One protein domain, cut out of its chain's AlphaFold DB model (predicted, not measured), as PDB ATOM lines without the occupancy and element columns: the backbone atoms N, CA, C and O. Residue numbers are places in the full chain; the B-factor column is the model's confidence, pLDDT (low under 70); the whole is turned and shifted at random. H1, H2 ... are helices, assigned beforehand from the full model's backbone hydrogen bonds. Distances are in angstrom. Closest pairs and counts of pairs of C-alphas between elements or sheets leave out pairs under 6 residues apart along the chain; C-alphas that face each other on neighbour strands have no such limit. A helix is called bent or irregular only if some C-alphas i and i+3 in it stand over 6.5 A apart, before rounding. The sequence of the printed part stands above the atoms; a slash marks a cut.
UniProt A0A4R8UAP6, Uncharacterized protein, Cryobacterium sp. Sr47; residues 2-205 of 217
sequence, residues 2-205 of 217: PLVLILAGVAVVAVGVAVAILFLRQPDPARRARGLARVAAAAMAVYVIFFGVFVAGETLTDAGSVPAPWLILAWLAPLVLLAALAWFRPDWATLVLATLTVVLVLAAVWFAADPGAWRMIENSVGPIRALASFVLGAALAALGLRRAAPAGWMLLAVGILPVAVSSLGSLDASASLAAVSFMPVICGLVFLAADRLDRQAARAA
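Overview. This is residues 2 to 205 of the 217 residues of an uncharacterized protein of Cryobacterium sp. Sr47 (UniProt A0A4R8UAP6). Six helices, H2, H3, H4, H6, H7 and H8, form an elongated up-and-down bundle, each running against the one before it in the chain, with H6 in the middle. H1 packs along H2 on the outside of this bundle, and the short H5 sits at the end where H4 ends, its residues 120 to 125 standing free. The printed part has 204 residues with eight named helices, H1 to H8 in order, and no named strand; its class is all helix. It is compact, with a radius of gyration of the C-alphas of 17.7 A, and spans 59 by 34 by 34 A.

Arrangement. H1, residues 2 to 24, and H2, residues 29 to 61, form a hairpin; H1 touches residues 32 to 47 of H2 alone, closest at the C-alphas of Gly 16 and Ala 43, 6.0 A. H3, residues 68 to 88, has a kink of 29 degrees near residue 75. It makes a hairpin with H2, touching by residues 56 to 60 and 68 to 72 alone, closest at the C-alphas of Leu 60 and Ala 68, 5.5 A. H4, residues 90 to 113, touches H3 at a steep tilt of 47 degrees, closest at the C-alphas of Ala 86 and Ala 93, 4.9 A. H5, residues 115 to 125, touches no helix but is near H4. H6, residues 128 to 144, is the hub, touching five helices, among them H3, closest at the C-alphas of Ala 83 and Ala 139, 4.4 A. H7, residues 148 to 167, touches H4 at a shallow tilt of 11 degrees, the same way, closest at the C-alphas of Ala 108 and Pro 162, 5.3 A. H8, residues 174 to 204, has a kink of 35 degrees near residue 181 and forms a hairpin with H7, closest at the C-alphas of Gly 152 and Gly 188, 3.9 A. H8 also touches H2, closest at the C-alphas of Ala 33 and Ala 194, 4.3 A. H1 and H8 are apart. Every O i to N i+4 pair is within hydrogen-bond range in H1, H2, H5 and H6, against 15 of 17 in H3, 18 of 20 in H4, 14 of 16 in H7 and 25 of 27 in H8.

Along the chain. H1 begins at C-alpha 2, (241.279, 501.463, 469.478), and is 33.0 A long. H2 is 47.8 A, H3 29.9 A, H4 34.5 A, H5 15.4 A, H6 24.0 A and H7 28.5 A. H8, 43.9 A, ends at C-alpha 204, (205.320, 472.836, 485.844). H7 and H8 are only just irregular: C-alphas 159 and 162 are 6.8 A apart, as are C-alphas 180 and 183.

Size, cuts and confidence. The C-alphas of Ser 65 and Ala 205, the two farthest apart, are 61.8 A apart. The printed part has no cut and no long link. Its mean pLDDT is 83.3, with residues 2 to 27 and 169 to 176 under 70.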
ATOM      1  N   PRO A   2     242.743 501.616 469.366       50.50
ATOM      2  CA  PRO A   2     241.279 501.463 469.478       50.50
ATOM      3  C   PRO A   2     240.746 500.194 468.791       50.50
ATOM      4  O   PRO A   2     239.817 499.563 469.279       50.50
ATOM      5  N   LEU A   3     241.392 499.757 467.705       47.41
ATOM      6  CA  LEU A   3     240.998 498.565 466.948       47.41
ATOM      7  C   LEU A   3     241.103 497.265 467.767       47.41
ATOM      8  O   LEU A   3     240.271 496.381 467.617       47.41
ATOM      9  N   VAL A   4     242.095 497.159 468.658       49.06
ATOM     10  CA  VAL A   4     242.322 495.960 469.487       49.06
ATOM     11  C   VAL A   4     241.265 495.853 470.587       49.06
ATOM     12  O   VAL A   4     240.751 494.767 470.833       49.06
ATOM     13  N   LEU A   5     240.882 496.982 471.190       52.03
ATOM     14  CA  LEU A   5     239.792 497.041 472.169       52.03
ATOM     15  C   LEU A   5     238.437 496.718 471.527       52.03
ATOM     16  O   LEU A   5     237.649 495.966 472.099       52.03
ATOM     17  N   ILE A   6     238.194 497.216 470.310       56.25
ATOM     18  CA  ILE A   6     236.983 496.899 469.540       56.25
ATOM     19  C   ILE A   6     236.953 495.409 469.178       56.25
ATOM     20  O   ILE A   6     235.946 494.746 469.406       56.25
ATOM     21  N   LEU A   7     238.060 494.854 468.675       50.81
ATOM     22  CA  LEU A   7     238.155 493.436 468.316       50.81
ATOM     23  C   LEU A   7     238.003 492.513 469.527       50.81
ATOM     24  O   LEU A   7     237.329 491.491 469.424       50.81
ATOM     25  N   ALA A   8     238.570 492.875 470.677       53.28
ATOM     26  CA  ALA A   8     238.395 492.117 471.909       53.28
ATOM     27  C   ALA A   8     236.943 492.159 472.403       53.28
ATOM     28  O   ALA A   8     236.381 491.116 472.733       53.28
ATOM     29  N   GLY A   9     236.300 493.331 472.372       53.97
ATOM     30  CA  GLY A   9     234.874 493.465 472.679       53.97
ATOM     31  C   GLY A   9     234.000 492.611 471.754       53.97
ATOM     32  O   GLY A   9     233.144 491.862 472.224       53.97
ATOM     33  N   VAL A  10     234.271 492.645 470.447       61.09
ATOM     34  CA  VAL A  10     233.570 491.833 469.439       61.09
ATOM     35  C   VAL A  10     233.804 490.338 469.659       61.09
ATOM     36  O   VAL A  10     232.857 489.561 469.574       61.09
ATOM     37  N   ALA A  11     235.024 489.918 469.997       56.38
ATOM     38  CA  ALA A  11     235.348 488.516 470.251       56.38
ATOM     39  C   ALA A  11     234.636 487.974 471.500       56.38
ATOM     40  O   ALA A  11     234.086 486.873 471.464       56.38
ATOM     41  N   VAL A  12     234.573 488.752 472.583       57.75
ATOM     42  CA  VAL A  12     233.851 488.363 473.805       57.75
ATOM     43  C   VAL A  12     232.351 488.239 473.540       57.75
ATOM     44  O   VAL A  12     231.729 487.259 473.957       57.75
ATOM     45  N   VAL A  13     231.774 489.181 472.789       61.44
ATOM     46  CA  VAL A  13     230.367 489.119 472.365       61.44
ATOM     47  C   VAL A  13     230.122 487.905 471.466       61.44
ATOM     48  O   VAL A  13     229.169 487.164 471.695       61.44
ATOM     49  N   ALA A  14     230.997 487.641 470.495       62.06
ATOM     50  CA  ALA A  14     230.872 486.509 469.579       62.06
ATOM     51  C   ALA A  14     230.940 485.158 470.307       62.06
ATOM     52  O   ALA A  14     230.126 484.274 470.039       62.06
ATOM     53  N   VAL A  15     231.851 485.005 471.273       59.62
ATOM     54  CA  VAL A  15     231.953 483.791 472.096       59.62
ATOM     55  C   VAL A  15     230.722 483.640 472.992       59.62
ATOM     56  O   VAL A  15     230.141 482.557 473.047       59.62
ATOM     57  N   GLY A  16     230.257 484.718 473.631       61.28
ATOM     58  CA  GLY A  16     229.026 484.702 474.428       61.28
ATOM     59  C   GLY A  16     227.794 484.294 473.610       61.28
ATOM     60  O   GLY A  16     227.006 483.457 474.051       61.28
ATOM     61  N   VAL A  17     227.668 484.818 472.387       62.72
ATOM     62  CA  VAL A  17     226.589 484.488 471.443       62.72
ATOM     63  C   VAL A  17     226.687 483.039 470.968       62.72
ATOM     64  O   VAL A  17     225.688 482.322 471.002       62.72
ATOM     65  N   ALA A  18     227.876 482.563 470.590       59.44
ATOM     66  CA  ALA A  18     228.078 481.183 470.152       59.44
ATOM     67  C   ALA A  18     227.710 480.175 471.252       59.44
ATOM     68  O   ALA A  18     227.017 479.186 470.998       59.44
ATOM     69  N   VAL A  19     228.105 480.452 472.495       58.97
ATOM     70  CA  VAL A  19     227.783 479.590 473.635       58.97
ATOM     71  C   VAL A  19     226.286 479.672 473.977       58.97
ATOM     72  O   VAL A  19     225.659 478.637 474.197       58.97
ATOM     73  N   ALA A  20     225.662 480.854 473.938       57.72
ATOM     74  CA  ALA A  20     224.216 480.999 474.136       57.72
ATOM     75  C   ALA A  20     223.391 480.221 473.088       57.72
ATOM     76  O   ALA A  20     222.428 479.535 473.443       57.72
ATOM     77  N   ILE A  21     223.802 480.257 471.813       64.62
ATOM     78  CA  ILE A  21     223.163 479.521 470.707       64.62
ATOM     79  C   ILE A  21     223.238 478.004 470.922       64.62
ATOM     80  O   ILE A  21     222.250 477.299 470.705       64.62
ATOM     81  N   LEU A  22     224.376 477.485 471.391       60.81
ATOM     82  CA  LEU A  22     224.539 476.054 471.663       60.81
ATOM     83  C   LEU A  22     223.623 475.560 472.795       60.81
ATOM     84  O   LEU A  22     223.128 474.435 472.737       60.81
ATOM     85  N   PHE A  23     223.338 476.397 473.796       56.03
ATOM     86  CA  PHE A  23     222.492 476.020 474.936       56.03
ATOM     87  C   PHE A  23     220.990 476.212 474.706       56.03
ATOM     88  O   PHE A  23     220.198 475.452 475.270       56.03
ATOM     89  N   LEU A  24     220.582 477.133 473.825       60.72
ATOM     90  CA  LEU A  24     219.190 477.252 473.361       60.72
ATOM     91  C   LEU A  24     218.659 475.940 472.746       60.72
ATOM     92  O   LEU A  24     217.451 475.707 472.733       60.72
ATOM     93  N   ARG A  25     219.554 475.044 472.310       64.25
ATOM     94  CA  ARG A  25     219.218 473.722 471.759       64.25
ATOM     95  C   ARG A  25     218.931 472.630 472.800       64.25
ATOM     96  O   ARG A  25     218.468 471.559 472.422       64.25
ATOM     97  N   GLN A  26     219.177 472.848 474.093       64.75
ATOM     98  CA  GLN A  26     218.912 471.832 475.130       64.75
ATOM     99  C   GLN A  26     217.400 471.672 475.342       64.75
ATOM    100  O   GLN A  26     216.758 472.691 475.481       64.75
ATOM    101  N   PRO A  27     216.778 470.487 475.403       64.06
ATOM    102  CA  PRO A  27     215.319 470.373 475.576       64.06
ATOM    103  C   PRO A  27     214.819 470.591 477.020       64.06
ATOM    104  O   PRO A  27     213.661 470.943 477.218       64.06
ATOM    105  N   ASP A  28     215.680 470.425 478.029       79.69
ATOM    106  CA  ASP A  28     215.309 470.485 479.451       79.69
ATOM    107  C   ASP A  28     215.440 471.920 480.027       79.69
ATOM    108  O   ASP A  28     216.547 472.479 480.026       79.69
ATOM    109  N   PRO A  29     214.354 472.533 480.543       78.19
ATOM    110  CA  PRO A  29     214.354 473.911 481.039       78.19
ATOM    111  C   PRO A  29     215.249 474.131 482.270       78.19
ATOM    112  O   PRO A  29     215.860 475.195 482.386       78.19
ATOM    113  N   ALA A  30     215.417 473.134 483.145       79.50
ATOM    114  CA  ALA A  30     216.291 473.256 484.314       79.50
ATOM    115  C   ALA A  30     217.775 473.220 483.905       79.50
ATOM    116  O   ALA A  30     218.618 473.958 484.430       79.50
ATOM    117  N   ARG A  31     218.115 472.395 482.904       83.00
ATOM    118  CA  ARG A  31     219.465 472.380 482.314       83.00
ATOM    119  C   ARG A  31     219.761 473.665 481.552       83.00
ATOM    120  O   ARG A  31     220.876 474.174 481.670       83.00
ATOM    121  N   ARG A  32     218.771 474.217 480.838       82.50
ATOM    122  CA  ARG A  32     218.869 475.535 480.189       82.50
ATOM    123  C   ARG A  32     219.180 476.637 481.201       82.50
ATOM    124  O   ARG A  32     220.126 477.384 480.979       82.50
ATOM    125  N   ALA A  33     218.449 476.706 482.317       84.69
ATOM    126  CA  ALA A  33     218.661 477.713 483.360       84.69
ATOM    127  C   ALA A  33     220.097 477.685 483.912       84.69
ATOM    128  O   ALA A  33     220.797 478.699 483.913       84.69
ATOM    129  N   ARG A  34     220.588 476.499 484.298       85.75
ATOM    130  CA  ARG A  34     221.974 476.332 484.776       85.75
ATOM    131  C   ARG A  34     223.006 476.617 483.688       85.75
ATOM    132  O   ARG A  34     224.073 477.141 483.991       85.75
ATOM    133  N   GLY A  35     222.706 476.257 482.440       83.56
ATOM    134  CA  GLY A  35     223.521 476.601 481.280       83.56
ATOM    135  C   GLY A  35     223.702 478.111 481.180       83.56
ATOM    136  O   GLY A  35     224.827 478.588 481.265       83.56
ATOM    137  N   LEU A  36     222.603 478.864 481.122       85.44
ATOM    138  CA  LEU A  36     222.612 480.327 481.024       85.44
ATOM    139  C   LEU A  36     223.388 481.000 482.160       85.44
ATOM    140  O   LEU A  36     224.210 481.872 481.890       85.44
ATOM    141  N   ALA A  37     223.194 480.565 483.408       87.94
ATOM    142  CA  ALA A  37     223.945 481.102 484.544       87.94
ATOM    143  C   ALA A  37     225.464 480.877 484.395       87.94
ATOM    144  O   ALA A  37     226.256 481.776 484.674       87.94
ATOM    145  N   ARG A  38     225.885 479.703 483.902       86.81
ATOM    146  CA  ARG A  38     227.305 479.425 483.626       86.81
ATOM    147  C   ARG A  38     227.845 480.248 482.467       86.81
ATOM    148  O   ARG A  38     228.981 480.693 482.550       86.81
ATOM    149  N   VAL A  39     227.051 480.469 481.420       83.44
ATOM    150  CA  VAL A  39     227.449 481.323 480.291       83.44
ATOM    151  C   VAL A  39     227.641 482.762 480.746       83.44
ATOM    152  O   VAL A  39     228.671 483.346 480.438       83.44
ATOM    153  N   ALA A  40     226.700 483.311 481.518       86.00
ATOM    154  CA  ALA A  40     226.826 484.655 482.078       86.00
ATOM    155  C   ALA A  40     228.088 484.783 482.942       86.00
ATOM    156  O   ALA A  40     228.879 485.704 482.759       86.00
ATOM    157  N   ALA A  41     228.325 483.819 483.833       87.62
ATOM    158  CA  ALA A  41     229.522 483.815 484.666       87.62
ATOM    159  C   ALA A  41     230.816 483.669 483.849       87.62
ATOM    160  O   ALA A  41     231.792 484.351 484.137       87.62
ATOM    161  N   ALA A  42     230.830 482.815 482.820       84.56
ATOM    162  CA  ALA A  42     231.984 482.635 481.944       84.56
ATOM    163  C   ALA A  42     232.270 483.892 481.113       84.56
ATOM    164  O   ALA A  42     233.417 484.320 481.036       84.56
ATOM    165  N   ALA A  43     231.236 484.519 480.547       83.06
ATOM    166  CA  ALA A  43     231.358 485.784 479.827       83.06
ATOM    167  C   ALA A  43     231.911 486.886 480.741       83.06
ATOM    168  O   ALA A  43     232.849 487.587 480.357       83.06
ATOM    169  N   MET A  44     231.405 486.979 481.976       89.94
ATOM    170  CA  MET A  44     231.943 487.912 482.963       89.94
ATOM    171  C   MET A  44     233.390 487.581 483.335       89.94
ATOM    172  O   MET A  44     234.202 488.490 483.446       89.94
ATOM    173  N   ALA A  45     233.752 486.307 483.493       87.69
ATOM    174  CA  ALA A  45     235.123 485.908 483.802       87.69
ATOM    175  C   ALA A  45     236.099 486.295 482.681       87.69
ATOM    176  O   ALA A  45     237.155 486.855 482.961       87.69
ATOM    177  N   VAL A  46     235.733 486.063 481.414       84.88
ATOM    178  CA  VAL A  46     236.537 486.492 480.257       84.88
ATOM    179  C   VAL A  46     236.689 488.013 480.240       84.88
ATOM    180  O   VAL A  46     237.798 488.515 480.065       84.88
ATOM    181  N   TYR A  47     235.599 488.744 480.477       86.75
ATOM    182  CA  TYR A  47     235.627 490.200 480.601       86.75
ATOM    183  C   TYR A  47     236.554 490.668 481.733       86.75
ATOM    184  O   TYR A  47     237.369 491.561 481.522       86.75
ATOM    185  N   VAL A  48     236.485 490.031 482.903       90.38
ATOM    186  CA  VAL A  48     237.332 490.338 484.063       90.38
ATOM    187  C   VAL A  48     238.801 490.078 483.778       90.38
ATOM    188  O   VAL A  48     239.637 490.898 484.142       90.38
ATOM    189  N   ILE A  49     239.131 488.983 483.097       87.25
ATOM    190  CA  ILE A  49     240.512 488.693 482.705       87.25
ATOM    191  C   ILE A  49     241.009 489.753 481.724       87.25
ATOM    192  O   ILE A  49     242.061 490.342 481.949       87.25
ATOM    193  N   PHE A  50     240.252 490.029 480.661       85.94
ATOM    194  CA  PHE A  50     240.670 490.983 479.636       85.94
ATOM    195  C   PHE A  50     240.839 492.396 480.207       85.94
ATOM    196  O   PHE A  50     241.891 493.013 480.054       85.94
ATOM    197  N   PHE A  51     239.819 492.890 480.911       85.12
ATOM    198  CA  PHE A  51     239.843 494.219 481.509       85.12
ATOM    199  C   PHE A  51     240.857 494.304 482.655       85.12
ATOM    200  O   PHE A  51     241.559 495.300 482.774       85.12
ATOM    201  N   GLY A  52     241.003 493.248 483.455       88.94
ATOM    202  CA  GLY A  52     241.999 493.176 484.523       88.94
ATOM    203  C   GLY A  52     243.436 493.206 484.001       88.94
ATOM    204  O   GLY A  52     244.263 493.915 484.562       88.94
ATOM    205  N   VAL A  53     243.731 492.496 482.904       86.75
ATOM    206  CA  VAL A  53     245.041 492.559 482.230       86.75
ATOM    207  C   VAL A  53     245.287 493.948 481.652       86.75
ATOM    208  O   VAL A  53     246.384 494.475 481.813       86.75
ATOM    209  N   PHE A  54     244.277 494.559 481.027       86.12
ATOM    210  CA  PHE A  54     244.371 495.930 480.524       86.12
ATOM    211  C   PHE A  54     244.692 496.922 481.651       86.12
ATOM    212  O   PHE A  54     245.694 497.623 481.579       86.12
ATOM    213  N   VAL A  55     243.911 496.911 482.736       87.00
ATOM    214  CA  VAL A  55     244.125 497.775 483.908       87.00
ATOM    215  C   VAL A  55     245.496 497.531 484.542       87.00
ATOM    216  O   VAL A  55     246.188 498.486 484.885       87.00
ATOM    217  N   ALA A  56     245.917 496.272 484.693       88.00
ATOM    218  CA  ALA A  56     247.243 495.947 485.213       88.00
ATOM    219  C   ALA A  56     248.361 496.465 484.295       88.00
ATOM    220  O   ALA A  56     249.353 496.986 484.793       88.00
ATOM    221  N   GLY A  57     248.187 496.360 482.975       86.06
ATOM    222  CA  GLY A  57     249.113 496.899 481.982       86.06
ATOM    223  C   GLY A  57     249.267 498.413 482.095       86.06
ATOM    224  O   GLY A  57     250.389 498.883 482.256       86.06
ATOM    225  N   GLU A  58     248.153 499.148 482.112       84.75
ATOM    226  CA  GLU A  58     248.143 500.610 482.305       84.75
ATOM    227  C   GLU A  58     248.813 501.007 483.631       84.75
ATOM    228  O   GLU A  58     249.627 501.926 483.687       84.75
ATOM    229  N   THR A  59     248.544 500.249 484.700       86.44
ATOM    230  CA  THR A  59     249.157 500.474 486.020       86.44
ATOM    231  C   THR A  59     250.673 500.268 485.990       86.44
ATOM    232  O   THR A  59     251.391 500.935 486.723       86.44
ATOM    233  N   LEU A  60     251.184 499.338 485.178       86.81
ATOM    234  CA  LEU A  60     252.622 499.090 485.050       86.81
ATOM    235  C   LEU A  60     253.325 500.164 484.214       86.81
ATOM    236  O   LEU A  60     254.497 500.441 484.461       86.81
ATOM    237  N   THR A  61     252.636 500.754 483.235       86.12
ATOM    238  CA  THR A  61     253.195 501.802 482.370       86.12
ATOM    239  C   THR A  61     253.145 503.192 482.992       86.12
ATOM    240  O   THR A  61     253.982 504.019 482.648       86.12
ATOM    241  N   ASP A  62     252.203 503.436 483.907       78.44
ATOM    242  CA  ASP A  62     251.963 504.746 484.533       78.44
ATOM    243  C   ASP A  62     251.975 504.677 486.073       78.44
ATOM    244  O   ASP A  62     251.289 505.414 486.784       78.44
ATOM    245  N   ALA A  63     252.755 503.747 486.633       73.19
ATOM    246  CA  ALA A  63     253.018 503.737 488.066       73.19
ATOM    247  C   ALA A  63     253.898 504.942 488.404       73.19
ATOM    248  O   ALA A  63     255.096 504.919 488.143       73.19
ATOM    249  N   GLY A  64     253.292 505.995 488.961       76.56
ATOM    250  CA  GLY A  64     253.994 507.177 489.466       76.56
ATOM    251  C   GLY A  64     254.960 506.852 490.618       76.56
ATOM    252  O   GLY A  64     255.897 506.073 490.488       76.56
ATOM    253  N   SER A  65     254.773 507.458 491.792       76.94
ATOM    254  CA  SER A  65     255.661 507.210 492.947       76.94
ATOM    255  C   SER A  65     255.346 505.921 493.718       76.94
ATOM    256  O   SER A  65     256.176 505.445 494.494       76.94
ATOM    257  N   VAL A  66     254.150 505.356 493.531       81.81
ATOM    258  CA  VAL A  66     253.712 504.129 494.208       81.81
ATOM    259  C   VAL A  66     254.116 502.914 493.372       81.81
ATOM    260  O   VAL A  66     253.803 502.875 492.183       81.81
ATOM    261  N   PRO A  67     254.742 501.879 493.967       86.50
ATOM    262  CA  PRO A  67     255.088 500.673 493.226       86.50
ATOM    263  C   PRO A  67     253.852 500.007 492.604       86.50
ATOM    264  O   PRO A  67     252.897 499.670 493.310       86.50
ATOM    265  N   ALA A  68     253.909 499.745 491.296       86.31
ATOM    266  CA  ALA A  68     252.824 499.135 490.523       86.31
ATOM    267  C   ALA A  68     252.201 497.869 491.157       86.31
ATOM    268  O   ALA A  68     250.974 497.747 491.141       86.31
ATOM    269  N   PRO A  69     252.972 496.941 491.775       90.69
ATOM    270  CA  PRO A  69     252.387 495.753 492.400       90.69
ATOM    271  C   PRO A  69     251.383 496.078 493.511       90.69
ATOM    272  O   PRO A  69     250.391 495.367 493.658       90.69
ATOM    273  N   TRP A  70     251.593 497.162 494.265       89.88
ATOM    274  CA  TRP A  70     250.668 497.567 495.324       89.88
ATOM    275  C   TRP A  70     249.357 498.107 494.766       89.88
ATOM    276  O   TRP A  70     248.294 497.786 495.296       89.88
ATOM    277  N   LEU A  71     249.418 498.855 493.664       86.81
ATOM    278  CA  LEU A  71     248.231 499.344 492.963       86.81
ATOM    279  C   LEU A  71     247.423 498.188 492.359       86.81
ATOM    280  O   LEU A  71     246.200 498.172 492.469       86.81
ATOM    281  N   ILE A  72     248.096 497.178 491.798       90.88
ATOM    282  CA  ILE A  72     247.430 495.968 491.293       90.88
ATOM    283  C   ILE A  72     246.768 495.197 492.441       90.88
ATOM    284  O   ILE A  72     245.598 494.821 492.354       90.88
ATOM    285  N   LEU A  73     247.488 494.989 493.547       93.31
ATOM    286  CA  LEU A  73     246.949 494.304 494.723       93.31
ATOM    287  C   LEU A  73     245.753 495.043 495.334       93.31
ATOM    288  O   LEU A  73     244.830 494.382 495.809       93.31
ATOM    289  N   ALA A  74     245.731 496.378 495.278       92.19
ATOM    290  CA  ALA A  74     244.664 497.193 495.854       92.19
ATOM    291  C   ALA A  74     243.274 496.880 495.274       92.19
ATOM    292  O   ALA A  74     242.289 496.963 496.004       92.19
ATOM    293  N   TRP A  75     243.176 496.479 494.002       92.69
ATOM    294  CA  TRP A  75     241.903 496.068 493.396       92.69
ATOM    295  C   TRP A  75     241.780 494.550 493.219       92.69
ATOM    296  O   TRP A  75     240.678 494.003 493.314       92.69
ATOM    297  N   LEU A  76     242.893 493.841 493.008       94.25
ATOM    298  CA  LEU A  76     242.870 492.397 492.790       94.25
ATOM    299  C   LEU A  76     242.556 491.628 494.078       94.25
ATOM    300  O   LEU A  76     241.757 490.692 494.055       94.25
ATOM    301  N   ALA A  77     243.135 492.034 495.212       96.44
ATOM    302  CA  ALA A  77     242.876 491.397 496.500       96.44
ATOM    303  C   ALA A  77     241.389 491.461 496.910       96.44
ATOM    304  O   ALA A  77     240.828 490.401 497.209       96.44
ATOM    305  N   PRO A  78     240.700 492.625 496.885       96.56
ATOM    306  CA  PRO A  78     239.274 492.664 497.197       96.56
ATOM    307  C   PRO A  78     238.431 491.880 496.188       96.56
ATOM    308  O   PRO A  78     237.475 491.227 496.600       96.56
ATOM    309  N   LEU A  79     238.792 491.860 494.899       95.75
ATOM    310  CA  LEU A  79     238.104 491.027 493.908       95.75
ATOM    311  C   LEU A  79     238.170 489.547 494.280       95.75
ATOM    312  O   LEU A  79     237.132 488.891 494.373       95.75
ATOM    313  N   VAL A  80     239.376 489.029 494.523       96.44
ATOM    314  CA  VAL A  80     239.584 487.621 494.885       96.44
ATOM    315  C   VAL A  80     238.865 487.292 496.190       96.44
ATOM    316  O   VAL A  80     238.185 486.271 496.268       96.44
ATOM    317  N   LEU A  81     238.947 488.172 497.192       97.62
ATOM    318  CA  LEU A  81     238.291 487.979 498.483       97.62
ATOM    319  C   LEU A  81     236.764 487.916 498.349       97.62
ATOM    320  O   LEU A  81     236.133 487.010 498.894       97.62
ATOM    321  N   LEU A  82     236.161 488.847 497.607       97.44
ATOM    322  CA  LEU A  82     234.713 488.895 497.407       97.44
ATOM    323  C   LEU A  82     234.214 487.733 496.539       97.44
ATOM    324  O   LEU A  82     233.178 487.141 496.849       97.44
ATOM    325  N   ALA A  83     234.955 487.360 495.494       94.50
ATOM    326  CA  ALA A  83     234.635 486.198 494.668       94.50
ATOM    327  C   ALA A  83     234.744 484.888 495.469       94.50
ATOM    328  O   ALA A  83     233.859 484.033 495.382       94.50
ATOM    329  N   ALA A  84     235.776 484.748 496.306       95.94
ATOM    330  CA  ALA A  84     235.920 483.619 497.218       95.94
ATOM    331  C   ALA A  84     234.775 483.579 498.238       95.94
ATOM    332  O   ALA A  84     234.179 482.523 498.451       95.94
ATOM    333  N   LEU A  85     234.400 484.723 498.821       96.50
ATOM    334  CA  LEU A  85     233.262 484.813 499.735       96.50
ATOM    335  C   LEU A  85     231.960 484.369 499.051       96.50
ATOM    336  O   LEU A  85     231.225 483.554 499.611       96.50
ATOM    337  N   ALA A  86     231.710 484.834 497.823       95.00
ATOM    338  CA  ALA A  86     230.571 484.415 497.004       95.00
ATOM    339  C   ALA A  86     230.564 482.909 496.712       95.00
ATOM    340  O   ALA A  86     229.498 482.287 496.666       95.00
ATOM    341  N   TRP A  87     231.745 482.310 496.561       92.88
ATOM    342  CA  TRP A  87     231.884 480.883 496.312       92.88
ATOM    343  C   TRP A  87     231.676 480.027 497.564       92.88
ATOM    344  O   TRP A  87     230.961 479.027 497.508       92.88
ATOM    345  N   PHE A  88     232.301 480.391 498.685       95.75
ATOM    346  CA  PHE A  88     232.316 479.566 499.895       95.75
ATOM    347  C   PHE A  88     231.120 479.814 500.813       95.75
ATOM    348  O   PHE A  88     230.650 478.879 501.459       95.75
ATOM    349  N   ARG A  89     230.609 481.050 500.880       96.00
ATOM    350  CA  ARG A  89     229.480 481.427 501.746       96.00
ATOM    351  C   ARG A  89     228.492 482.342 501.014       96.00
ATOM    352  O   ARG A  89     228.413 483.528 501.335       96.00
ATOM    353  N   PRO A  90     227.691 481.804 500.075       92.50
ATOM    354  CA  PRO A  90     226.780 482.601 499.247       92.50
ATOM    355  C   PRO A  90     225.747 483.400 500.059       92.50
ATOM    356  O   PRO A  90     225.318 484.469 499.627       92.50
ATOM    357  N   ASP A  91     225.367 482.921 501.244       94.62
ATOM    358  CA  ASP A  91     224.394 483.585 502.117       94.62
ATOM    359  C   ASP A  91     224.960 484.898 502.675       94.62
ATOM    360  O   ASP A  91     224.374 485.963 502.480       94.62
ATOM    361  N   TRP A  92     226.152 484.831 503.275       95.56
ATOM    362  CA  TRP A  92     226.893 485.998 503.760       95.56
ATOM    363  C   TRP A  92     227.303 486.919 502.615       95.56
ATOM    364  O   TRP A  92     227.157 488.136 502.712       95.56
ATOM    365  N   ALA A  93     227.767 486.339 501.507       95.44
ATOM    366  CA  ALA A  93     228.148 487.092 500.324       95.44
ATOM    367  C   ALA A  93     226.986 487.918 499.771       95.44
ATOM    368  O   ALA A  93     227.203 489.049 499.362       95.44
ATOM    369  N   THR A  94     225.757 487.388 499.793       96.62
ATOM    370  CA  THR A  94     224.578 488.143 499.346       96.62
ATOM    371  C   THR A  94     224.434 489.435 500.148       96.62
ATOM    372  O   THR A  94     224.241 490.488 499.553       96.62
ATOM    373  N   LEU A  95     224.565 489.371 501.477       97.19
ATOM    374  CA  LEU A  95     224.446 490.546 502.341       97.19
ATOM    375  C   LEU A  95     225.604 491.525 502.125       97.19
ATOM    376  O   LEU A  95     225.369 492.711 501.923       97.19
ATOM    377  N   VAL A  96     226.845 491.034 502.103       97.69
ATOM    378  CA  VAL A  96     228.032 491.881 501.893       97.69
ATOM    379  C   VAL A  96     227.980 492.578 500.533       97.69
ATOM    380  O   VAL A  96     228.161 493.791 500.452       97.69
ATOM    381  N   LEU A  97     227.685 491.838 499.463       97.38
ATOM    382  CA  LEU A  97     227.620 492.382 498.107       97.38
ATOM    383  C   LEU A  97     226.408 493.302 497.917       97.38
ATOM    384  O   LEU A  97     226.524 494.299 497.205       97.38
ATOM    385  N   ALA A  98     225.279 493.038 498.587       97.81
ATOM    386  CA  ALA A  98     224.149 493.965 498.628       97.81
ATOM    387  C   ALA A  98     224.556 495.299 499.264       97.81
ATOM    388  O   ALA A  98     224.331 496.350 498.670       97.81
ATOM    389  N   THR A  99     225.202 495.256 500.432       97.88
ATOM    390  CA  THR A  99     225.675 496.455 501.131       97.88
ATOM    391  C   THR A  99     226.654 497.242 500.269       97.88
ATOM    392  O   THR A  99     226.479 498.444 500.100       97.88
ATOM    393  N   LEU A 100     227.635 496.578 499.651       97.31
ATOM    394  CA  LEU A 100     228.583 497.234 498.743       97.31
ATOM    395  C   LEU A 100     227.897 497.830 497.507       97.31
ATOM    396  O   LEU A 100     228.262 498.920 497.079       97.31
ATOM    397  N   THR A 101     226.873 497.162 496.969       96.62
ATOM    398  CA  THR A 101     226.060 497.692 495.862       96.62
ATOM    399  C   THR A 101     225.327 498.963 496.278       96.62
ATOM    400  O   THR A 101     225.364 499.953 495.551       96.62
ATOM    401  N   VAL A 102     224.702 498.970 497.458       96.56
ATOM    402  CA  VAL A 102     224.020 500.157 497.997       96.56
ATOM    403  C   VAL A 102     225.011 501.293 498.232       96.56
ATOM    404  O   VAL A 102     224.750 502.411 497.803       96.56
ATOM    405  N   VAL A 103     226.163 501.017 498.847       95.56
ATOM    406  CA  VAL A 103     227.219 502.017 499.071       95.56
ATOM    407  C   VAL A 103     227.701 502.609 497.749       95.56
ATOM    408  O   VAL A 103     227.791 503.827 497.633       95.56
ATOM    409  N   LEU A 104     227.950 501.778 496.734       92.31
ATOM    410  CA  LEU A 104     228.372 502.239 495.410       92.31
ATOM    411  C   LEU A 104     227.313 503.135 494.751       92.31
ATOM    412  O   LEU A 104     227.651 504.165 494.168       92.31
ATOM    413  N   VAL A 105     226.036 502.762 494.850       91.12
ATOM    414  CA  VAL A 105     224.920 503.552 494.313       91.12
ATOM    415  C   VAL A 105     224.775 504.880 495.054       91.12
ATOM    416  O   VAL A 105     224.649 505.917 494.410       91.12
ATOM    417  N   LEU A 106     224.825 504.875 496.387       91.31
ATOM    418  CA  LEU A 106     224.755 506.095 497.193       91.31
ATOM    419  C   LEU A 106     225.936 507.019 496.909       91.31
ATOM    420  O   LEU A 106     225.738 508.219 496.760       91.31
ATOM    421  N   ALA A 107     227.139 506.459 496.767       87.06
ATOM    422  CA  ALA A 107     228.312 507.208 496.347       87.06
ATOM    423  C   ALA A 107     228.078 507.837 494.967       87.06
ATOM    424  O   ALA A 107     228.263 509.036 494.811       87.06
ATOM    425  N   ALA A 108     227.566 507.076 493.990       85.38
ATOM    426  CA  ALA A 108     227.231 507.617 492.674       85.38
ATOM    427  C   ALA A 108     226.215 508.774 492.744       85.38
ATOM    428  O   ALA A 108     226.412 509.778 492.065       85.38
ATOM    429  N   VAL A 109     225.169 508.659 493.572       86.62
ATOM    430  CA  VAL A 109     224.170 509.723 493.800       86.62
ATOM    431  C   VAL A 109     224.798 510.951 494.447       86.62
ATOM    432  O   VAL A 109     224.572 512.064 493.981       86.62
ATOM    433  N   TRP A 110     225.620 510.762 495.479       84.44
ATOM    434  CA  TRP A 110     226.365 511.848 496.109       84.44
ATOM    435  C   TRP A 110     227.263 512.572 495.096       84.44
ATOM    436  O   TRP A 110     227.297 513.797 495.058       84.44
ATOM    437  N   PHE A 111     227.926 511.831 494.205       76.31
ATOM    438  CA  PHE A 111     228.798 512.406 493.177       76.31
ATOM    439  C   PHE A 111     228.057 513.187 492.094       76.31
ATOM    440  O   PHE A 111     228.653 514.066 491.477       76.31
ATOM    441  N   ALA A 112     226.770 512.921 491.869       79.50
ATOM    442  CA  ALA A 112     225.969 513.781 491.002       79.50
ATOM    443  C   ALA A 112     225.735 515.178 491.599       79.50
ATOM    444  O   ALA A 112     225.463 516.103 490.839       79.50
ATOM    445  N   ALA A 113     225.861 515.351 492.920       83.62
ATOM    446  CA  ALA A 113     225.682 516.651 493.565       83.62
ATOM    447  C   ALA A 113     226.903 517.577 493.405       83.62
ATOM    448  O   ALA A 113     226.721 518.783 493.264       83.62
ATOM    449  N   ASP A 114     228.126 517.031 493.377       83.69
ATOM    450  CA  ASP A 114     229.360 517.789 493.112       83.69
ATOM    451  C   ASP A 114     230.312 517.026 492.165       83.69
ATOM    452  O   ASP A 114     231.272 516.371 492.594       83.69
ATOM    453  N   PRO A 115     230.070 517.109 490.843       76.94
ATOM    454  CA  PRO A 115     230.916 516.454 489.849       76.94
ATOM    455  C   PRO A 115     232.347 517.015 489.792       76.94
ATOM    456  O   PRO A 115     233.255 516.328 489.321       76.94
ATOM    457  N   GLY A 116     232.558 518.264 490.222       80.50
ATOM    458  CA  GLY A 116     233.841 518.961 490.119       80.50
ATOM    459  C   GLY A 116     234.857 518.445 491.132       80.50
ATOM    460  O   GLY A 116     235.962 518.049 490.749       80.50
ATOM    461  N   ALA A 117     234.457 518.373 492.405       80.38
ATOM    462  CA  ALA A 117     235.296 517.824 493.468       80.38
ATOM    463  C   ALA A 117     235.703 516.370 493.185       80.38
ATOM    464  O   ALA A 117     236.835 515.970 493.459       80.38
ATOM    465  N   TRP A 118     234.811 515.585 492.576       76.44
ATOM    466  CA  TRP A 118     235.100 514.188 492.268       76.44
ATOM    467  C   TRP A 118     236.098 514.009 491.123       76.44
ATOM    468  O   TRP A 118     237.022 513.207 491.246       76.44
ATOM    469  N   ARG A 119     235.980 514.779 490.032       77.69
ATOM    470  CA  ARG A 119     236.969 514.721 488.938       77.69
ATOM    471  C   ARG A 119     238.373 515.050 489.435       77.69
ATOM    472  O   ARG A 119     239.330 514.437 488.987       77.69
ATOM    473  N   MET A 120     238.501 515.976 490.381       82.81
ATOM    474  CA  MET A 120     239.789 516.290 491.003       82.81
ATOM    475  C   MET A 120     240.381 515.082 491.756       82.81
ATOM    476  O   MET A 120     241.586 514.842 491.679       82.81
ATOM    477  N   ILE A 121     239.544 514.284 492.427       82.75
ATOM    478  CA  ILE A 121     239.963 513.031 493.076       82.75
ATOM    479  C   ILE A 121     240.324 511.968 492.030       82.75
ATOM    480  O   ILE A 121     241.393 511.375 492.117       82.75
ATOM    481  N   GLU A 122     239.494 511.734 491.013       80.44
ATOM    482  CA  GLU A 122     239.797 510.721 489.985       80.44
ATOM    483  C   GLU A 122     241.030 511.076 489.149       80.44
ATOM    484  O   GLU A 122     241.807 510.192 488.802       80.44
ATOM    485  N   ASN A 123     241.274 512.361 488.895       80.75
ATOM    486  CA  ASN A 123     242.484 512.817 488.213       80.75
ATOM    487  C   ASN A 123     243.754 512.626 489.058       80.75
ATOM    488  O   ASN A 123     244.848 512.639 488.501       80.75
ATOM    489  N   SER A 124     243.635 512.477 490.383       80.62
ATOM    490  CA  SER A 124     244.781 512.307 491.291       80.62
ATOM    491  C   SER A 124     244.982 510.868 491.771       80.62
ATOM    492  O   SER A 124     246.115 510.462 492.012       80.62
ATOM    493  N   VAL A 125     243.907 510.087 491.900       78.12
ATOM    494  CA  VAL A 125     243.933 508.711 492.433       78.12
ATOM    495  C   VAL A 125     243.644 507.662 491.350       78.12
ATOM    496  O   VAL A 125     243.903 506.475 491.543       78.12
ATOM    497  N   GLY A 126     243.129 508.082 490.196       77.56
ATOM    498  CA  GLY A 126     242.711 507.208 489.105       77.56
ATOM    499  C   GLY A 126     241.208 506.891 489.120       77.56
ATOM    500  O   GLY A 126     240.447 507.420 489.937       77.56
ATOM    501  N   PRO A 127     240.740 506.014 488.213       82.31
ATOM    502  CA  PRO A 127     239.316 505.803 487.943       82.31
ATOM    503  C   PRO A 127     238.652 504.882 488.985       82.31
ATOM    504  O   PRO A 127     238.205 503.772 488.675       82.31
ATOM    505  N   ILE A 128     238.564 505.346 490.237       85.69
ATOM    506  CA  ILE A 128     238.063 504.575 491.391       85.69
ATOM    507  C   ILE A 128     236.673 503.994 491.115       85.69
ATOM    508  O   ILE A 128     236.407 502.841 491.453       85.69
ATOM    509  N   ARG A 129     235.779 504.753 490.472       85.25
ATOM    510  CA  ARG A 129     234.408 504.297 490.198       85.25
ATOM    511  C   ARG A 129     234.361 503.122 489.235       85.25
ATOM    512  O   ARG A 129     233.623 502.168 489.468       85.25
ATOM    513  N   ALA A 130     235.152 503.190 488.168       85.75
ATOM    514  CA  ALA A 130     235.246 502.117 487.190       85.75
ATOM    515  C   ALA A 130     235.794 500.844 487.851       85.75
ATOM    516  O   ALA A 130     235.201 499.778 487.710       85.75
ATOM    517  N   LEU A 131     236.860 500.972 488.647       89.50
ATOM    518  CA  LEU A 131     237.453 499.866 489.402       89.50
ATOM    519  C   LEU A 131     236.486 499.264 490.428       89.50
ATOM    520  O   LEU A 131     236.356 498.044 490.500       89.50
ATOM    521  N   ALA A 132     235.765 500.089 491.186       92.19
ATOM    522  CA  ALA A 132     234.798 499.615 492.171       92.19
ATOM    523  C   ALA A 132     233.639 498.848 491.512       92.19
ATOM    524  O   ALA A 132     233.322 497.733 491.931       92.19
ATOM    525  N   SER A 133     233.053 499.396 490.440       92.06
ATOM    526  CA  SER A 133     232.012 498.719 489.652       92.06
ATOM    527  C   SER A 133     232.522 497.423 489.023       92.06
ATOM    528  O   SER A 133     231.808 496.420 489.007       92.06
ATOM    529  N   PHE A 134     233.762 497.426 488.534       93.00
ATOM    530  CA  PHE A 134     234.422 496.266 487.948       93.00
ATOM    531  C   PHE A 134     234.603 495.129 488.963       93.00
ATOM    532  O   PHE A 134     234.128 494.014 488.738       93.00
ATOM    533  N   VAL A 135     235.234 495.426 490.102       96.12
ATOM    534  CA  VAL A 135     235.483 494.471 491.192       96.12
ATOM    535  C   VAL A 135     234.166 493.907 491.723       96.12
ATOM    536  O   VAL A 135     234.017 492.690 491.870       96.12
ATOM    537  N   LEU A 136     233.184 494.778 491.965       96.62
ATOM    538  CA  LEU A 136     231.883 494.367 492.478       96.62
ATOM    539  C   LEU A 136     231.111 493.526 491.454       96.62
ATOM    540  O   LEU A 136     230.554 492.489 491.811       96.62
ATOM    541  N   GLY A 137     231.121 493.918 490.178       95.62
ATOM    542  CA  GLY A 137     230.498 493.155 489.099       95.62
ATOM    543  C   GLY A 137     231.085 491.747 488.966       95.62
ATOM    544  O   GLY A 137     230.337 490.776 488.839       95.62
ATOM    545  N   ALA A 138     232.412 491.616 489.049       94.31
ATOM    546  CA  ALA A 138     233.094 490.324 489.012       94.31
ATOM    547  C   ALA A 138     232.622 489.400 490.148       94.31
ATOM    548  O   ALA A 138     232.231 488.252 489.914       94.31
ATOM    549  N   ALA A 139     232.595 489.920 491.377       96.62
ATOM    550  CA  ALA A 139     232.150 489.170 492.549       96.62
ATOM    551  C   ALA A 139     230.661 488.789 492.479       96.62
ATOM    552  O   ALA A 139     230.282 487.668 492.829       96.62
ATOM    553  N   LEU A 140     229.809 489.686 491.977       97.50
ATOM    554  CA  LEU A 140     228.386 489.414 491.779       97.50
ATOM    555  C   LEU A 140     228.142 488.311 490.741       97.50
ATOM    556  O   LEU A 140     227.250 487.486 490.929       97.50
ATOM    557  N   ALA A 141     228.945 488.228 489.680       94.94
ATOM    558  CA  ALA A 141     228.829 487.126 488.727       94.94
ATOM    559  C   ALA A 141     229.228 485.772 489.333       94.94
ATOM    560  O   ALA A 141     228.578 484.764 489.045       94.94
ATOM    561  N   ALA A 142     230.222 485.745 490.228       95.69
ATOM    562  CA  ALA A 142     230.537 484.545 491.007       95.69
ATOM    563  C   ALA A 142     229.359 484.135 491.912       95.69
ATOM    564  O   ALA A 142     229.018 482.952 491.979       95.69
ATOM    565  N   LEU A 143     228.677 485.103 492.542       96.62
ATOM    566  CA  LEU A 143     227.446 484.850 493.305       96.62
ATOM    567  C   LEU A 143     226.326 484.296 492.409       96.62
ATOM    568  O   LEU A 143     225.610 483.379 492.819       96.62
ATOM    569  N   GLY A 144     226.194 484.798 491.178       93.75
ATOM    570  CA  GLY A 144     225.146 484.413 490.227       93.75
ATOM    571  C   GLY A 144     225.145 482.934 489.838       93.75
ATOM    572  O   GLY A 144     224.088 482.388 489.525       93.75
ATOM    573  N   LEU A 145     226.286 482.247 489.960       92.69
ATOM    574  CA  LEU A 145     226.376 480.793 489.781       92.69
ATOM    575  C   LEU A 145     225.595 479.999 490.834       92.69
ATOM    576  O   LEU A 145     225.176 478.873 490.567       92.69
ATOM    577  N   ARG A 146     225.416 480.566 492.032       93.44
ATOM    578  CA  ARG A 146     224.713 479.932 493.161       93.44
ATOM    579  C   ARG A 146     223.365 480.585 493.447       93.44
ATOM    580  O   ARG A 146     222.456 479.914 493.923       93.44
ATOM    581  N   ARG A 147     223.241 481.888 493.187       93.94
ATOM    582  CA  ARG A 147     222.059 482.703 493.482       93.94
ATOM    583  C   ARG A 147     221.793 483.688 492.339       93.94
ATOM    584  O   ARG A 147     222.099 484.875 492.438       93.94
ATOM    585  N   ALA A 148     221.198 483.181 491.260       93.12
ATOM    586  CA  ALA A 148     221.000 483.929 490.017       93.12
ATOM    587  C   ALA A 148     220.142 485.200 490.193       93.12
ATOM    588  O   ALA A 148     220.551 486.269 489.757       93.12
ATOM    589  N   ALA A 149     218.999 485.129 490.887       95.25
ATOM    590  CA  ALA A 149     218.133 486.296 491.091       95.25
ATOM    591  C   ALA A 149     218.807 487.487 491.806       95.25
ATOM    592  O   ALA A 149     218.812 488.578 491.233       95.25
ATOM    593  N   PRO A 150     219.361 487.340 493.030       95.56
ATOM    594  CA  PRO A 150     219.957 488.477 493.729       95.56
ATOM    595  C   PRO A 150     221.174 489.030 492.984       95.56
ATOM    596  O   PRO A 150     221.279 490.243 492.836       95.56
ATOM    597  N   ALA A 151     222.034 488.164 492.436       95.81
ATOM    598  CA  ALA A 151     223.153 488.598 491.606       95.81
ATOM    599  C   ALA A 151     222.680 489.382 490.377       95.81
ATOM    600  O   ALA A 151     223.233 490.433 490.072       95.81
ATOM    601  N   GLY A 152     221.628 488.904 489.707       95.06
ATOM    602  CA  GLY A 152     221.051 489.549 488.536       95.06
ATOM    603  C   GLY A 152     220.588 490.977 488.818       95.06
ATOM    604  O   GLY A 152     220.989 491.904 488.119       95.06
ATOM    605  N   TRP A 153     219.809 491.176 489.883       98.00
ATOM    606  CA  TRP A 153     219.352 492.511 490.285       98.00
ATOM    607  C   TRP A 153     220.492 493.436 490.704       98.00
ATOM    608  O   TRP A 153     220.510 494.599 490.306       98.00
ATOM    609  N   MET A 154     221.456 492.931 491.472       97.88
ATOM    610  CA  MET A 154     222.609 493.723 491.903       97.88
ATOM    611  C   MET A 154     223.496 494.114 490.716       97.88
ATOM    612  O   MET A 154     223.929 495.257 490.636       97.88
ATOM    613  N   LEU A 155     223.710 493.216 489.751       96.06
ATOM    614  CA  LEU A 155     224.456 493.512 488.525       96.06
ATOM    615  C   LEU A 155     223.771 494.585 487.676       96.06
ATOM    616  O   LEU A 155     224.448 495.468 487.154       96.06
ATOM    617  N   LEU A 156     222.437 494.553 487.579       95.44
ATOM    618  CA  LEU A 156     221.686 495.636 486.945       95.44
ATOM    619  C   LEU A 156     221.846 496.951 487.709       95.44
ATOM    620  O   LEU A 156     222.059 497.986 487.084       95.44
ATOM    621  N   ALA A 157     221.785 496.919 489.041       94.81
ATOM    622  CA  ALA A 157     221.965 498.115 489.854       94.81
ATOM    623  C   ALA A 157     223.357 498.734 489.641       94.81
ATOM    624  O   ALA A 157     223.457 499.918 489.332       94.81
ATOM    625  N   VAL A 158     224.416 497.922 489.721       93.38
ATOM    626  CA  VAL A 158     225.810 498.342 489.503       93.38
ATOM    627  C   VAL A 158     226.051 498.817 488.068       93.38
ATOM    628  O   VAL A 158     226.769 499.789 487.857       93.38
ATOM    629  N   GLY A 159     225.459 498.153 487.075       88.88
ATOM    630  CA  GLY A 159     225.646 498.505 485.670       88.88
ATOM    631  C   GLY A 159     224.890 499.770 485.253       88.88
ATOM    632  O   GLY A 159     225.425 500.591 484.513       88.88
ATOM    633  N   ILE A 160     223.657 499.956 485.731       89.88
ATOM    634  CA  ILE A 160     222.761 501.012 485.241       89.88
ATOM    635  C   ILE A 160     222.863 502.279 486.086       89.88
ATOM    636  O   ILE A 160     223.055 503.359 485.529       89.88
ATOM    637  N   LEU A 161     222.727 502.184 487.413       88.81
ATOM    638  CA  LEU A 161     222.536 503.373 488.254       88.81
ATOM    639  C   LEU A 161     223.750 504.313 488.224       88.81
ATOM    640  O   LEU A 161     223.548 505.499 487.972       88.81
ATOM    641  N   PRO A 162     225.003 503.844 488.390       83.38
ATOM    642  CA  PRO A 162     226.169 504.721 488.311       83.38
ATOM    643  C   PRO A 162     226.302 505.454 486.971       83.38
ATOM    644  O   PRO A 162     226.712 506.614 486.954       83.38
ATOM    645  N   VAL A 163     225.940 504.799 485.862       81.75
ATOM    646  CA  VAL A 163     225.979 505.390 484.513       81.75
ATOM    647  C   VAL A 163     224.866 506.416 484.348       81.75
ATOM    648  O   VAL A 163     225.138 507.549 483.958       81.75
ATOM    649  N   ALA A 164     223.632 506.052 484.706       83.44
ATOM    650  CA  ALA A 164     222.476 506.936 484.614       83.44
ATOM    651  C   ALA A 164     222.689 508.214 485.434       83.44
ATOM    652  O   ALA A 164     222.528 509.318 484.922       83.44
ATOM    653  N   VAL A 165     223.152 508.073 486.676       80.19
ATOM    654  CA  VAL A 165     223.412 509.207 487.567       80.19
ATOM    655  C   VAL A 165     224.543 510.098 487.042       80.19
ATOM    656  O   VAL A 165     224.438 511.316 487.102       80.19
ATOM    657  N   SER A 166     225.601 509.527 486.456       73.62
ATOM    658  CA  SER A 166     226.685 510.334 485.867       73.62
ATOM    659  C   SER A 166     226.293 511.074 484.605       73.62
ATOM    660  O   SER A 166     226.767 512.189 484.389       73.62
ATOM    661  N   SER A 167     225.403 510.490 483.805       72.50
ATOM    662  CA  SER A 167     224.921 511.128 482.582       72.50
ATOM    663  C   SER A 167     224.151 512.430 482.849       72.50
ATOM    664  O   SER A 167     224.111 513.295 481.981       72.50
ATOM    665  N   LEU A 168     223.617 512.613 484.066       72.06
ATOM    666  CA  LEU A 168     222.956 513.850 484.497       72.06
ATOM    667  C   LEU A 168     223.940 515.003 484.766       72.06
ATOM    668  O   LEU A 168     223.541 516.160 484.700       72.06
ATOM    669  N   GLY A 169     225.207 514.701 485.079       61.84
ATOM    670  CA  GLY A 169     226.214 515.697 485.466       61.84
ATOM    671  C   GLY A 169     227.192 516.097 484.354       61.84
ATOM    672  O   GLY A 169     227.670 517.230 484.346       61.84
ATOM    673  N   SER A 170     227.526 515.192 483.423       58.62
ATOM    674  CA  SER A 170     228.357 515.488 482.238       58.62
ATOM    675  C   SER A 170     228.491 514.280 481.308       58.62
ATOM    676  O   SER A 170     228.720 513.173 481.792       58.62
ATOM    677  N   LEU A 171     228.475 514.498 479.989       56.03
ATOM    678  CA  LEU A 171     228.601 513.435 478.982       56.03
ATOM    679  C   LEU A 171     230.018 512.821 478.906       56.03
ATOM    680  O   LEU A 171     230.126 511.612 478.712       56.03
ATOM    681  N   ASP A 172     231.089 513.582 479.162       53.53
ATOM    682  CA  ASP A 172     232.476 513.110 478.970       53.53
ATOM    683  C   ASP A 172     232.948 512.071 480.005       53.53
ATOM    684  O   ASP A 172     233.650 511.120 479.663       53.53
ATOM    685  N   ALA A 173     232.497 512.166 481.261       54.06
ATOM    686  CA  ALA A 173     232.804 511.178 482.308       54.06
ATOM    687  C   ALA A 173     232.077 509.825 482.110       54.06
ATOM    688  O   ALA A 173     232.296 508.867 482.855       54.06
ATOM    689  N   SER A 174     231.199 509.732 481.107       59.38
ATOM    690  CA  SER A 174     230.310 508.586 480.887       59.38
ATOM    691  C   SER A 174     230.977 507.444 480.127       59.38
ATOM    692  O   SER A 174     230.559 506.302 480.287       59.38
ATOM    693  N   ALA A 175     231.993 507.719 479.299       65.31
ATOM    694  CA  ALA A 175     232.495 506.744 478.327       65.31
ATOM    695  C   ALA A 175     233.167 505.530 478.992       65.31
ATOM    696  O   ALA A 175     232.768 504.391 478.742       65.31
ATOM    697  N   SER A 176     234.128 505.758 479.891       67.12
ATOM    698  CA  SER A 176     234.828 504.680 480.607       67.12
ATOM    699  C   SER A 176     233.889 503.901 481.525       67.12
ATOM    700  O   SER A 176     233.960 502.678 481.604       67.12
ATOM    701  N   LEU A 177     232.959 504.594 482.187       71.25
ATOM    702  CA  LEU A 177     231.991 503.950 483.069       71.25
ATOM    703  C   LEU A 177     230.968 503.119 482.280       71.25
ATOM    704  O   LEU A 177     230.667 501.995 482.666       71.25
ATOM    705  N   ALA A 178     230.485 503.624 481.143       71.88
ATOM    706  CA  ALA A 178     229.607 502.886 480.239       71.88
ATOM    707  C   ALA A 178     230.306 501.647 479.657       71.88
ATOM    708  O   ALA A 178     229.706 500.569 479.606       71.88
ATOM    709  N   ALA A 179     231.587 501.774 479.291       72.50
ATOM    710  CA  ALA A 179     232.407 500.657 478.831       72.50
ATOM    711  C   ALA A 179     232.621 499.598 479.923       72.50
ATOM    712  O   ALA A 179     232.744 498.420 479.608       72.50
ATOM    713  N   VAL A 180     232.621 499.977 481.203       78.88
ATOM    714  CA  VAL A 180     232.709 499.004 482.302       78.88
ATOM    715  C   VAL A 180     231.353 498.387 482.653       78.88
ATOM    716  O   VAL A 180     231.276 497.242 483.102       78.88
ATOM    717  N   SER A 181     230.269 499.123 482.424       82.50
ATOM    718  CA  SER A 181     228.923 498.748 482.852       82.50
ATOM    719  C   SER A 181     228.168 497.820 481.906       82.50
ATOM    720  O   SER A 181     227.257 497.125 482.364       82.50
ATOM    721  N   PHE A 182     228.508 497.759 480.613       83.69
ATOM    722  CA  PHE A 182     227.725 496.954 479.663       83.69
ATOM    723  C   PHE A 182     227.714 495.462 480.036       83.69
ATOM    724  O   PHE A 182     226.662 494.822 479.993       83.69
ATOM    725  N   MET A 183     228.860 494.906 480.446       88.25
ATOM    726  CA  MET A 183     228.965 493.482 480.760       88.25
ATOM    727  C   MET A 183     228.171 493.101 482.023       88.25
ATOM    728  O   MET A 183     227.400 492.138 481.950       88.25
ATOM    729  N   PRO A 184     228.256 493.853 483.144       91.25
ATOM    730  CA  PRO A 184     227.345 493.693 484.273       91.25
ATOM    731  C   PRO A 184     225.868 493.703 483.873       91.25
ATOM    732  O   PRO A 184     225.126 492.823 484.301       91.25
ATOM    733  N   VAL A 185     225.438 494.632 483.011       90.94
ATOM    734  CA  VAL A 185     224.034 494.702 482.572       90.94
ATOM    735  C   VAL A 185     223.626 493.439 481.816       90.94
ATOM    736  O   VAL A 185     222.618 492.818 482.161       90.94
ATOM    737  N   ILE A 186     224.419 493.020 480.825       89.38
ATOM    738  CA  ILE A 186     224.143 491.811 480.037       89.38
ATOM    739  C   ILE A 186     224.072 490.584 480.951       89.38
ATOM    740  O   ILE A 186     223.091 489.841 480.917       89.38
ATOM    741  N   CYS A 187     225.074 490.388 481.811       91.81
ATOM    742  CA  CYS A 187     225.106 489.254 482.733       91.81
ATOM    743  C   CYS A 187     223.933 489.294 483.719       91.81
ATOM    744  O   CYS A 187     223.324 488.258 483.984       91.81
ATOM    745  N   GLY A 188     223.570 490.480 484.213       93.00
ATOM    746  CA  GLY A 188     222.430 490.678 485.100       93.00
ATOM    747  C   GLY A 188     221.115 490.219 484.471       93.00
ATOM    748  O   GLY A 188     220.373 489.442 485.077       93.00
ATOM    749  N   LEU A 189     220.863 490.611 483.217       92.25
ATOM    750  CA  LEU A 189     219.694 490.158 482.455       92.25
ATOM    751  C   LEU A 189     219.689 488.638 482.256       92.25
ATOM    752  O   LEU A 189     218.651 487.999 482.440       92.25
ATOM    753  N   VAL A 190     220.837 488.044 481.918       92.00
ATOM    754  CA  VAL A 190     220.950 486.593 481.703       92.00
ATOM    755  C   VAL A 190     220.730 485.814 483.005       92.00
ATOM    756  O   VAL A 190     220.028 484.803 482.989       92.00
ATOM    757  N   PHE A 191     221.244 486.286 484.145       93.25
ATOM    758  CA  PHE A 191     220.981 485.659 485.445       93.25
ATOM    759  C   PHE A 191     219.501 485.742 485.845       93.25
ATOM    760  O   PHE A 191     218.943 484.757 486.330       93.25
ATOM    761  N   LEU A 192     218.831 486.869 485.588       94.81
ATOM    762  CA  LEU A 192     217.386 486.987 485.815       94.81
ATOM    763  C   LEU A 192     216.578 486.068 484.889       94.81
ATOM    764  O   LEU A 192     215.580 485.486 485.313       94.81
ATOM    765  N   ALA A 193     217.007 485.900 483.636       90.44
ATOM    766  CA  ALA A 193     216.393 484.946 482.716       90.44
ATOM    767  C   ALA A 193     216.581 483.495 483.189       90.44
ATOM    768  O   ALA A 193     215.628 482.715 483.162       90.44
ATOM    769  N   ALA A 194     217.776 483.147 483.676       89.06
ATOM    770  CA  ALA A 194     218.064 481.836 484.249       89.06
ATOM    771  C   ALA A 194     217.159 481.525 485.454       89.06
ATOM    772  O   ALA A 194     216.551 480.457 485.495       89.06
ATOM    773  N   ASP A 195     216.999 482.467 486.390       93.31
ATOM    774  CA  ASP A 195     216.092 482.316 487.539       93.31
ATOM    775  C   ASP A 195     214.623 482.161 487.108       93.31
ATOM    776  O   ASP A 195     213.911 481.296 487.621       93.31
ATOM    777  N   ARG A 196     214.161 482.944 486.124       91.69
ATOM    778  CA  ARG A 196     212.792 482.818 485.596       91.69
ATOM    779  C   ARG A 196     212.522 481.428 485.021       91.69
ATOM    780  O   ARG A 196     211.460 480.870 485.296       91.69
ATOM    781  N   LEU A 197     213.465 480.873 484.261       89.06
ATOM    782  CA  LEU A 197     213.344 479.532 483.680       89.06
ATOM    783  C   LEU A 197     213.319 478.438 484.753       89.06
ATOM    784  O   LEU A 197     212.508 477.518 484.664       89.06
ATOM    785  N   ASP A 198     214.151 478.561 485.788       89.38
ATOM    786  CA  ASP A 198     214.185 477.604 486.900       89.38
ATOM    787  C   ASP A 198     212.855 477.604 487.678       89.38
ATOM    788  O   ASP A 198     212.259 476.554 487.930       89.38
ATOM    789  N   ARG A 199     212.293 478.793 487.946       89.38
ATOM    790  CA  ARG A 199     210.965 478.933 488.573       89.38
ATOM    791  C   ARG A 199     209.839 478.375 487.706       89.38
ATOM    792  O   ARG A 199     208.892 477.803 488.243       89.38
ATOM    793  N   GLN A 200     209.902 478.555 486.387       87.94
ATOM    794  CA  GLN A 200     208.915 477.989 485.462       87.94
ATOM    795  C   GLN A 200     208.958 476.458 485.469       87.94
ATOM    796  O   GLN A 200     207.908 475.827 485.575       87.94
ATOM    797  N   ALA A 201     210.156 475.870 485.429       86.56
ATOM    798  CA  ALA A 201     210.338 474.425 485.513       86.56
ATOM    799  C   ALA A 201     209.797 473.857 486.839       86.56
ATOM    800  O   ALA A 201     209.075 472.860 486.837       86.56
ATOM    801  N   ALA A 202     210.074 474.528 487.963       87.06
ATOM    802  CA  ALA A 202     209.572 474.126 489.276       87.06
ATOM    803  C   ALA A 202     208.035 474.183 489.374       87.06
ATOM    804  O   ALA A 202     207.422 473.298 489.968       87.06
ATOM    805  N   ARG A 203     207.400 475.197 488.766       84.94
ATOM    806  CA  ARG A 203     205.931 475.310 488.717       84.94
ATOM    807  C   ARG A 203     205.299 474.183 487.906       84.94
ATOM    808  O   ARG A 203     204.390 473.542 488.417       84.94
ATOM    809  N   ALA A 204     205.826 473.901 486.714       83.19
ATOM    810  CA  ALA A 204     205.320 472.836 485.844       83.19
ATOM    811  C   ALA A 204     205.451 471.430 486.465       83.19
ATOM    812  O   ALA A 204     204.686 470.527 486.145       83.19
ATOM    813  N   ALA A 205     206.413 471.234 487.372       80.50
ATOM    814  CA  ALA A 205     206.586 469.983 488.109       80.50
ATOM    815  C   ALA A 205     205.639 469.833 489.321       80.50
ATOM    816  O   ALA A 205     205.569 468.748 489.917       80.50
TER     817      ALA A 205